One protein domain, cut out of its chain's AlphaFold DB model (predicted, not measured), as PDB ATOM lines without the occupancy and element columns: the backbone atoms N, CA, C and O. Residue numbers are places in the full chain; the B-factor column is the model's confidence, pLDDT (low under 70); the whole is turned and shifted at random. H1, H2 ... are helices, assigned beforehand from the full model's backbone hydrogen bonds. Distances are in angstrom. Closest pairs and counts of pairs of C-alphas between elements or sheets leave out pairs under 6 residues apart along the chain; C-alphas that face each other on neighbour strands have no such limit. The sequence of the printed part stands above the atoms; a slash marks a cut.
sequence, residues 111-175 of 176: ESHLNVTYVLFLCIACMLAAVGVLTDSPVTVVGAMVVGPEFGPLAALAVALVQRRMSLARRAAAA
ATOM      1  N   GLU A 111      67.297 -42.774 120.027       52.75
ATOM      2  CA  GLU A 111      67.234 -41.458 120.684       52.75
ATOM      3  C   GLU A 111      66.197 -41.370 121.825       52.75
ATOM      4  O   GLU A 111      66.243 -40.446 122.635       52.75
ATOM      5  N   SER A 112      65.275 -42.335 121.939       49.34
ATOM      6  CA  SER A 112      64.190 -42.340 122.943       49.34
ATOM      7  C   SER A 112      64.540 -43.027 124.265       49.34
ATOM      8  O   SER A 112      63.676 -43.167 125.138       49.34
ATOM      9  N   HIS A 113      65.764 -43.521 124.439       54.38
ATOM     10  CA  HIS A 113      66.139 -44.178 125.687       54.38
ATOM     11  C   HIS A 113      66.422 -43.142 126.784       54.38
ATOM     12  O   HIS A 113      67.419 -42.425 126.741       54.38
ATOM     13  N   LEU A 114      65.559 -43.113 127.809       56.06
ATOM     14  CA  LEU A 114      65.798 -42.405 129.072       56.06
ATOM     15  C   LEU A 114      67.072 -42.949 129.728       56.06
ATOM     16  O   LEU A 114      67.050 -43.942 130.455       56.06
ATOM     17  N   ASN A 115      68.195 -42.305 129.438       67.94
ATOM     18  CA  ASN A 115      69.481 -42.602 130.046       67.94
ATOM     19  C   ASN A 115      69.740 -41.626 131.204       67.94
ATOM     20  O   ASN A 115      69.254 -40.496 131.211       67.94
ATOM     21  N   VAL A 116      70.556 -42.032 132.173       73.38
ATOM     22  CA  VAL A 116      71.004 -41.173 133.278       73.38
ATOM     23  C   VAL A 116      71.613 -39.874 132.744       73.38
ATOM     24  O   VAL A 116      71.329 -38.800 133.263       73.38
ATOM     25  N   THR A 117      72.375 -39.953 131.650       77.06
ATOM     26  CA  THR A 117      72.951 -38.787 130.965       77.06
ATOM     27  C   THR A 117      71.883 -37.822 130.443       77.06
ATOM     28  O   THR A 117      72.043 -36.612 130.574       77.06
ATOM     29  N   TYR A 118      70.775 -38.342 129.902       76.00
ATOM     30  CA  TYR A 118      69.650 -37.531 129.427       76.00
ATOM     31  C   TYR A 118      69.021 -36.749 130.585       76.00
ATOM     32  O   TYR A 118      68.865 -35.533 130.504       76.00
ATOM     33  N   VAL A 119      68.721 -37.432 131.695       77.44
ATOM     34  CA  VAL A 119      68.125 -36.799 132.883       77.44
ATOM     35  C   VAL A 119      69.076 -35.762 133.477       77.44
ATOM     36  O   VAL A 119      68.644 -34.673 133.845       77.44
ATOM     37  N   LEU A 120      70.377 -36.057 133.515       83.81
ATOM     38  CA  LEU A 120      71.387 -35.126 134.011       83.81
ATOM     39  C   LEU A 120      71.442 -33.847 133.164       83.81
ATOM     40  O   LEU A 120      71.407 -32.752 133.723       83.81
ATOM     41  N   PHE A 121      71.480 -33.969 131.834       84.38
ATOM     42  CA  PHE A 121      71.462 -32.805 130.947       84.38
ATOM     43  C   PHE A 121      70.153 -32.024 131.029       84.38
ATOM     44  O   PHE A 121      70.198 -30.797 131.054       84.38
ATOM     45  N   LEU A 122      69.009 -32.700 131.163       83.94
ATOM     46  CA  LEU A 122      67.718 -32.045 131.374       83.94
ATOM     47  C   LEU A 122      67.701 -31.235 132.681       83.94
ATOM     48  O   LEU A 122      67.279 -30.080 132.694       83.94
ATOM     49  N   CYS A 123      68.217 -31.801 133.777       84.38
ATOM     50  CA  CYS A 123      68.345 -31.091 135.050       84.38
ATOM     51  C   CYS A 123      69.279 -29.878 134.940       84.38
ATOM     52  O   CYS A 123      68.959 -28.814 135.470       84.38
ATOM     53  N   ILE A 124      70.411 -30.012 134.240       88.50
ATOM     54  CA  ILE A 124      71.351 -28.906 134.007       88.50
ATOM     55  C   ILE A 124      70.692 -27.813 133.158       88.50
ATOM     56  O   ILE A 124      70.765 -26.644 133.527       88.50
ATOM     57  N   ALA A 125      70.010 -28.171 132.067       88.44
ATOM     58  CA  ALA A 125      69.299 -27.226 131.212       88.44
ATOM     59  C   ALA A 125      68.216 -26.465 131.992       88.44
ATOM     60  O   ALA A 125      68.151 -25.240 131.916       88.44
ATOM     61  N   CYS A 126      67.430 -27.158 132.823       87.44
ATOM     62  CA  CYS A 126      66.423 -26.535 133.683       87.44
ATOM     63  C   CYS A 126      67.051 -25.558 134.692       87.44
ATOM     64  O   CYS A 126      66.561 -24.442 134.872       87.44
ATOM     65  N   MET A 127      68.176 -25.940 135.303       90.44
ATOM     66  CA  MET A 127      68.903 -25.079 136.237       90.44
ATOM     67  C   MET A 127      69.473 -23.837 135.538       90.44
ATOM     68  O   MET A 127      69.332 -22.730 136.053       90.44
ATOM     69  N   LEU A 128      70.059 -23.996 134.346       89.88
ATOM     70  CA  LEU A 128      70.553 -22.885 133.528       89.88
ATOM     71  C   LEU A 128      69.418 -21.951 133.098       89.88
ATOM     72  O   LEU A 128      69.575 -20.736 133.180       89.88
ATOM     73  N   ALA A 129      68.264 -22.492 132.701       88.81
ATOM     74  CA  ALA A 129      67.091 -21.696 132.356       88.81
ATOM     75  C   ALA A 129      66.587 -20.890 133.564       88.81
ATOM     76  O   ALA A 129      66.351 -19.688 133.443       88.81
ATOM     77  N   ALA A 130      66.496 -21.515 134.743       90.31
ATOM     78  CA  ALA A 130      66.105 -20.836 135.978       90.31
ATOM     79  C   ALA A 130      67.076 -19.698 136.339       90.31
ATOM     80  O   ALA A 130      66.642 -18.591 136.656       90.31
ATOM     81  N   VAL A 131      68.389 -19.938 136.232       90.56
ATOM     82  CA  VAL A 131      69.416 -18.907 136.448       90.56
ATOM     83  C   VAL A 131      69.305 -17.794 135.406       90.56
ATOM     84  O   VAL A 131      69.356 -16.622 135.769       90.56
ATOM     85  N   GLY A 132      69.115 -18.130 134.129       90.81
ATOM     86  CA  GLY A 132      68.967 -17.161 133.044       90.81
ATOM     87  C   GLY A 132      67.769 -16.230 133.228       90.81
ATOM     88  O   GLY A 132      67.906 -15.027 133.023       90.81
ATOM     89  N   VAL A 133      66.632 -16.758 133.693       91.06
ATOM     90  CA  VAL A 133      65.438 -15.958 134.016       91.06
ATOM     91  C   VAL A 133      65.670 -15.074 135.244       91.06
ATOM     92  O   VAL A 133      65.321 -13.899 135.222       91.06
ATOM     93  N   LEU A 134      66.290 -15.602 136.305       93.94
ATOM     94  CA  LEU A 134      66.569 -14.831 137.525       93.94
ATOM     95  C   LEU A 134      67.601 -13.717 137.316       93.94
ATOM     96  O   LEU A 134      67.565 -12.709 138.018       93.94
ATOM     97  N   THR A 135      68.530 -13.906 136.380       92.56
ATOM     98  CA  THR A 135      69.603 -12.947 136.076       92.56
ATOM     99  C   THR A 135      69.282 -12.026 134.901       92.56
ATOM    100  O   THR A 135      70.132 -11.219 134.535       92.56
ATOM    101  N   ASP A 136      68.083 -12.145 134.316       89.94
ATOM    102  CA  ASP A 136      67.659 -11.428 133.108       89.94
ATOM    103  C   ASP A 136      68.716 -11.508 131.987       89.94
ATOM    104  O   ASP A 136      69.097 -10.521 131.357       89.94
ATOM    105  N   SER A 137      69.266 -12.714 131.789       90.06
ATOM    106  CA  SER A 137      70.357 -12.992 130.853       90.06
ATOM    107  C   SER A 137      69.861 -13.834 129.676       90.06
ATOM    108  O   SER A 137      69.830 -15.068 129.764       90.06
ATOM    109  N   PRO A 138      69.549 -13.207 128.524       87.69
ATOM    110  CA  PRO A 138      69.136 -13.924 127.320       87.69
ATOM    111  C   PRO A 138      70.166 -14.961 126.865       87.69
ATOM    112  O   PRO A 138      69.797 -16.037 126.413       87.69
ATOM    113  N   VAL A 139      71.462 -14.677 127.035       90.19
ATOM    114  CA  VAL A 139      72.551 -15.587 126.641       90.19
ATOM    115  C   VAL A 139      72.494 -16.899 127.427       90.19
ATOM    116  O   VAL A 139      72.668 -17.969 126.852       90.19
ATOM    117  N   THR A 140      72.198 -16.832 128.726       86.19
ATOM    118  CA  THR A 140      72.098 -18.020 129.589       86.19
ATOM    119  C   THR A 140      70.853 -18.844 129.255       86.19
ATOM    120  O   THR A 140      70.915 -20.072 129.216       86.19
ATOM    121  N   VAL A 141      69.740 -18.175 128.936       85.56
ATOM    122  CA  VAL A 141      68.501 -18.830 128.482       85.56
ATOM    123  C   VAL A 141      68.706 -19.535 127.138       85.56
ATOM    124  O   VAL A 141      68.308 -20.686 126.983       85.56
ATOM    125  N   VAL A 142      69.388 -18.893 126.184       87.88
ATOM    126  CA  VAL A 142      69.740 -19.518 124.897       87.88
ATOM    127  C   VAL A 142      70.704 -20.690 125.108       87.88
ATOM    128  O   VAL A 142      70.536 -21.740 124.495       87.88
ATOM    129  N   GLY A 143      71.671 -20.563 126.023       85.38
ATOM    130  CA  GLY A 143      72.571 -21.656 126.394       85.38
ATOM    131  C   GLY A 143      71.828 -22.883 126.935       85.38
ATOM    132  O   GLY A 143      72.152 -24.006 126.559       85.38
ATOM    133  N   ALA A 144      70.784 -22.682 127.743       87.12
ATOM    134  CA  ALA A 144      69.940 -23.770 128.235       87.12
ATOM    135  C   ALA A 144      69.228 -24.532 127.100       87.12
ATOM    136  O   ALA A 144      69.147 -25.759 127.153       87.12
ATOM    137  N   MET A 145      68.777 -23.834 126.050       87.19
ATOM    138  CA  MET A 145      68.130 -24.455 124.881       87.19
ATOM    139  C   MET A 145      69.082 -25.351 124.079       87.19
ATOM    140  O   MET A 145      68.650 -26.358 123.530       87.19
ATOM    141  N   VAL A 146      70.375 -25.011 124.020       83.56
ATOM    142  CA  VAL A 146      71.394 -25.817 123.321       83.56
ATOM    143  C   VAL A 146      71.759 -27.078 124.111       83.56
ATOM    144  O   VAL A 146      72.110 -28.098 123.524       83.56
ATOM    145  N   VAL A 147      71.689 -27.012 125.442       81.00
ATOM    146  CA  VAL A 147      72.032 -28.125 126.344       81.00
ATOM    147  C   VAL A 147      70.875 -29.123 126.499       81.00
ATOM    148  O   VAL A 147      71.112 -30.287 126.823       81.00
ATOM    149  N   GLY A 148      69.632 -28.689 126.270       73.44
ATOM    150  CA  GLY A 148      68.438 -29.520 126.402       73.44
ATOM    151  C   GLY A 148      68.423 -30.698 125.414       73.44
ATOM    152  O   GLY A 148      68.436 -30.472 124.203       73.44
ATOM    153  N   PRO A 149      68.333 -31.960 125.877       70.25
ATOM    154  CA  PRO A 149      68.298 -33.136 125.004       70.25
ATOM    155  C   PRO A 149      66.902 -33.378 124.384       70.25
ATOM    156  O   PRO A 149      66.463 -34.514 124.241       70.25
ATOM    157  N   GLU A 150      66.161 -32.325 124.036       67.44
ATOM    158  CA  GLU A 150      64.701 -32.403 123.847       67.44
ATOM    159  C   GLU A 150      64.256 -32.959 122.486       67.44
ATOM    160  O   GLU A 150      63.099 -33.349 122.315       67.44
ATOM    161  N   PHE A 151      65.168 -33.041 121.515       65.94
ATOM    162  CA  PHE A 151      64.838 -33.424 120.140       65.94
ATOM    163  C   PHE A 151      64.398 -34.889 120.003       65.94
ATOM    164  O   PHE A 151      63.399 -35.156 119.335       65.94
ATOM    165  N   GLY A 152      65.068 -35.823 120.683       64.75
ATOM    166  CA  GLY A 152      64.751 -37.257 120.618       64.75
ATOM    167  C   GLY A 152      63.334 -37.603 121.116       64.75
ATOM    168  O   GLY A 152      62.547 -38.191 120.370       64.75
ATOM    169  N   PRO A 153      62.943 -37.200 122.342       65.69
ATOM    170  CA  PRO A 153      61.599 -37.446 122.873       65.69
ATOM    171  C   PRO A 153      60.480 -36.773 122.068       65.69
ATOM    172  O   PRO A 153      59.419 -37.372 121.877       65.69
ATOM    173  N   LEU A 154      60.697 -35.545 121.582       65.88
ATOM    174  CA  LEU A 154      59.722 -34.843 120.740       65.88
ATOM    175  C   LEU A 154      59.544 -35.537 119.385       65.88
ATOM    176  O   LEU A 154      58.406 -35.739 118.952       65.88
ATOM    177  N   ALA A 155      60.638 -35.970 118.747       62.94
ATOM    178  CA  ALA A 155      60.588 -36.755 117.516       62.94
ATOM    179  C   ALA A 155      59.845 -38.085 117.732       62.94
ATOM    180  O   ALA A 155      58.976 -38.454 116.940       62.94
ATOM    181  N   ALA A 156      60.095 -38.762 118.855       62.72
ATOM    182  CA  ALA A 156      59.408 -39.994 119.233       62.72
ATOM    183  C   ALA A 156      57.909 -39.823 119.450       62.72
ATOM    184  O   ALA A 156      57.120 -40.642 118.970       62.72
ATOM    185  N   LEU A 157      57.508 -38.752 120.134       64.56
ATOM    186  CA  LEU A 157      56.106 -38.404 120.323       64.56
ATOM    187  C   LEU A 157      55.428 -38.126 118.974       64.56
ATOM    188  O   LEU A 157      54.353 -38.666 118.715       64.56
ATOM    189  N   ALA A 158      56.068 -37.341 118.101       66.19
ATOM    190  CA  ALA A 158      55.552 -37.021 116.774       66.19
ATOM    191  C   ALA A 158      55.362 -38.285 115.915       66.19
ATOM    192  O   ALA A 158      54.281 -38.504 115.364       66.19
ATOM    193  N   VAL A 159      56.363 -39.173 115.875       64.12
ATOM    194  CA  VAL A 159      56.292 -40.455 115.153       64.12
ATOM    195  C   VAL A 159      55.211 -41.371 115.742       64.12
ATOM    196  O   VAL A 159      54.442 -41.983 114.996       64.12
ATOM    197  N   ALA A 160      55.094 -41.451 117.071       62.03
ATOM    198  CA  ALA A 160      54.081 -42.268 117.740       62.03
ATOM    199  C   ALA A 160      52.648 -41.767 117.482       62.03
ATOM    200  O   ALA A 160      51.739 -42.585 117.301       62.03
ATOM    201  N   LEU A 161      52.452 -40.444 117.436       68.81
ATOM    202  CA  LEU A 161      51.162 -39.811 117.155       68.81
ATOM    203  C   LEU A 161      50.708 -40.096 115.713       68.81
ATOM    204  O   LEU A 161      49.551 -40.453 115.491       68.81
ATOM    205  N   VAL A 162      51.632 -40.011 114.748       65.00
ATOM    206  CA  VAL A 162      51.366 -40.260 113.321       65.00
ATOM    207  C   VAL A 162      51.135 -41.751 113.033       65.00
ATOM    208  O   VAL A 162      50.222 -42.093 112.286       65.00
ATOM    209  N   GLN A 163      51.883 -42.666 113.668       59.75
ATOM    210  CA  GLN A 163      51.730 -44.115 113.447       59.75
ATOM    211  C   GLN A 163      50.565 -44.774 114.214       59.75
ATOM    212  O   GLN A 163      50.342 -45.976 114.049       59.75
ATOM    213  N   ARG A 164      49.819 -44.047 115.066       53.09
ATOM    214  CA  ARG A 164      48.683 -44.580 115.863       53.09
ATOM    215  C   ARG A 164      49.009 -45.834 116.706       53.09
ATOM    216  O   ARG A 164      48.110 -46.565 117.130       53.09
ATOM    217  N   ARG A 165      50.284 -46.100 117.014       52.78
ATOM    218  CA  ARG A 165      50.701 -47.256 117.829       52.78
ATOM    219  C   ARG A 165      50.554 -46.941 119.323       52.78
ATOM    220  O   ARG A 165      51.506 -46.571 120.003       52.78
ATOM    221  N   MET A 166      49.344 -47.159 119.847       49.94
ATOM    222  CA  MET A 166      48.928 -46.938 121.251       49.94
ATOM    223  C   MET A 166      49.785 -47.654 122.320       49.94
ATOM    224  O   MET A 166      49.659 -47.365 123.511       49.94
ATOM    225  N   SER A 167      50.645 -48.598 121.927       52.16
ATOM    226  CA  SER A 167      51.600 -49.270 122.816       52.16
ATOM    227  C   SER A 167      52.840 -48.419 123.133       52.16
ATOM    228  O   SER A 167      53.374 -48.541 124.234       52.16
ATOM    229  N   LEU A 168      53.258 -47.521 122.229       50.62
ATOM    230  CA  LEU A 168      54.311 -46.524 122.480       50.62
ATOM    231  C   LEU A 168      53.784 -45.367 123.341       50.62
ATOM    232  O   LEU A 168      54.436 -44.975 124.306       50.62
ATOM    233  N   ALA A 169      52.554 -44.914 123.081       51.75
ATOM    234  CA  ALA A 169      51.889 -43.869 123.864       51.75
ATOM    235  C   ALA A 169      51.738 -44.235 125.353       51.75
ATOM    236  O   ALA A 169      51.928 -43.387 126.218       51.75
ATOM    237  N   ARG A 170      51.469 -45.509 125.681       52.66
ATOM    238  CA  ARG A 170      51.382 -45.970 127.080       52.66
ATOM    239  C   ARG A 170      52.725 -45.988 127.815       52.66
ATOM    240  O   ARG A 170      52.736 -45.799 129.025       52.66
ATOM    241  N   ARG A 171      53.845 -46.198 127.112       54.41
ATOM    242  CA  ARG A 171      55.186 -46.086 127.716       54.41
ATOM    243  C   ARG A 171      55.610 -44.627 127.879       54.41
ATOM    244  O   ARG A 171      56.207 -44.305 128.895       54.41
ATOM    245  N   ALA A 172      55.234 -43.756 126.943       48.84
ATOM    246  CA  ALA A 172      55.460 -42.314 127.047       48.84
ATOM    247  C   ALA A 172      54.621 -41.662 128.164       48.84
ATOM    248  O   ALA A 172      55.121 -40.811 128.885       48.84
ATOM    249  N   ALA A 173      53.378 -42.109 128.374       53.06
ATOM    250  CA  ALA A 173      52.528 -41.620 129.463       53.06
ATOM    251  C   ALA A 173      52.983 -42.081 130.861       53.06
ATOM    252  O   ALA A 173      52.635 -41.449 131.846       53.06
ATOM    253  N   ALA A 174      53.761 -43.164 130.959       49.19
ATOM    254  CA  ALA A 174      54.406 -43.566 132.212       49.19
ATOM    255  C   ALA A 174      55.709 -42.785 132.495       49.19
ATOM    256  O   ALA A 174      56.302 -42.969 133.554       49.19
ATOM    257  N   ALA A 175      56.158 -41.961 131.541       51.50
ATOM    258  CA  ALA A 175      57.305 -41.060 131.650       51.50
ATOM    259  C   ALA A 175      56.893 -39.584 131.845       51.50
ATOM    260  O   ALA A 175      57.760 -38.711 131.798       51.50
TER     261      ALA A 175
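What this domain is: This is residues 111 to 175 of the 176 residues of an uncharacterized protein of Mycolicibacterium conceptionense (UniProt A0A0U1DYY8). Two helical hairpins sit end to end and make a long, loose model: the larger, H1 with H2, fills one end and the smaller, H3 with H4, the other, and the tight link from H2 to H3 runs between them. The turns of the two hairpins point away from each other, and residues 162 to 167, at the turn of the smaller one, stick out free. The printed part has 65 residues with four named helices, in the order H1, H2, H3, H4, and no named strand; its class is all helix. It is loose, with a radius of gyration of the C-alphas of 14.5 A, and elongated, spanning 43 by 23 by 17 A.

How they stand to each other: H1, residues 116 to 134, and H2, residues 138 to 147, touch and form a helical hairpin. They run opposite ways at a shallow tilt of 8 degrees, with their centres 9.7 A apart. Their closest C-alphas, those of Ala 125 and Ala 144, are 4.6 A apart. H3, residues 151 to 163, is apart from H2 and from H1. H4, residues 166 to 173, touches H3 and forms a second helical hairpin with it, opposite ways at a shallow tilt of 32 degrees. H3 touches H4 with residues 157 to 161 alone, and the closest C-alphas of the two, those of Ala 160 and Leu 168, are 6.4 A apart. H4 is apart from H1 and from H2. In H1, H2 and H3 every O i to N i+4 pair is within hydrogen-bond range; in H4 it is 3 of 4.

Where its parts are: H1 begins at C-alpha 116, at (71.004, -41.173, 133.278), and is 27.0 A from first to last C-alpha. H2, from Pro 138 to Val 147, is 14.5 A long. H3 begins at C-alpha 151, at (64.838, -33.424, 120.140), and is 18.2 A long. H4, from Met 166 to Ala 173, is 10.4 A long and ends at C-alpha 173, at (52.528, -41.620, 129.463).

The domain as a whole: The two C-alphas farthest apart, those of Thr 135 and Arg 165, are 43.2 A apart; Thr 135 lies between H1 and H2 in the chain, Arg 165 between H3 and H4. The first and last printed C-alphas, of Glu 111 and Ala 175, are 14.8 A apart. The printed part has no cut, and the links H1 to H2, H2 to H3 and H3 to H4 are tight. The mean pLDDT of the printed part is 72.5, and 31 residues, 111 to 115 and 150 to 175, are under 70. The mean is 86 in H1 and in H2, 64 in H3 and 52 in H4.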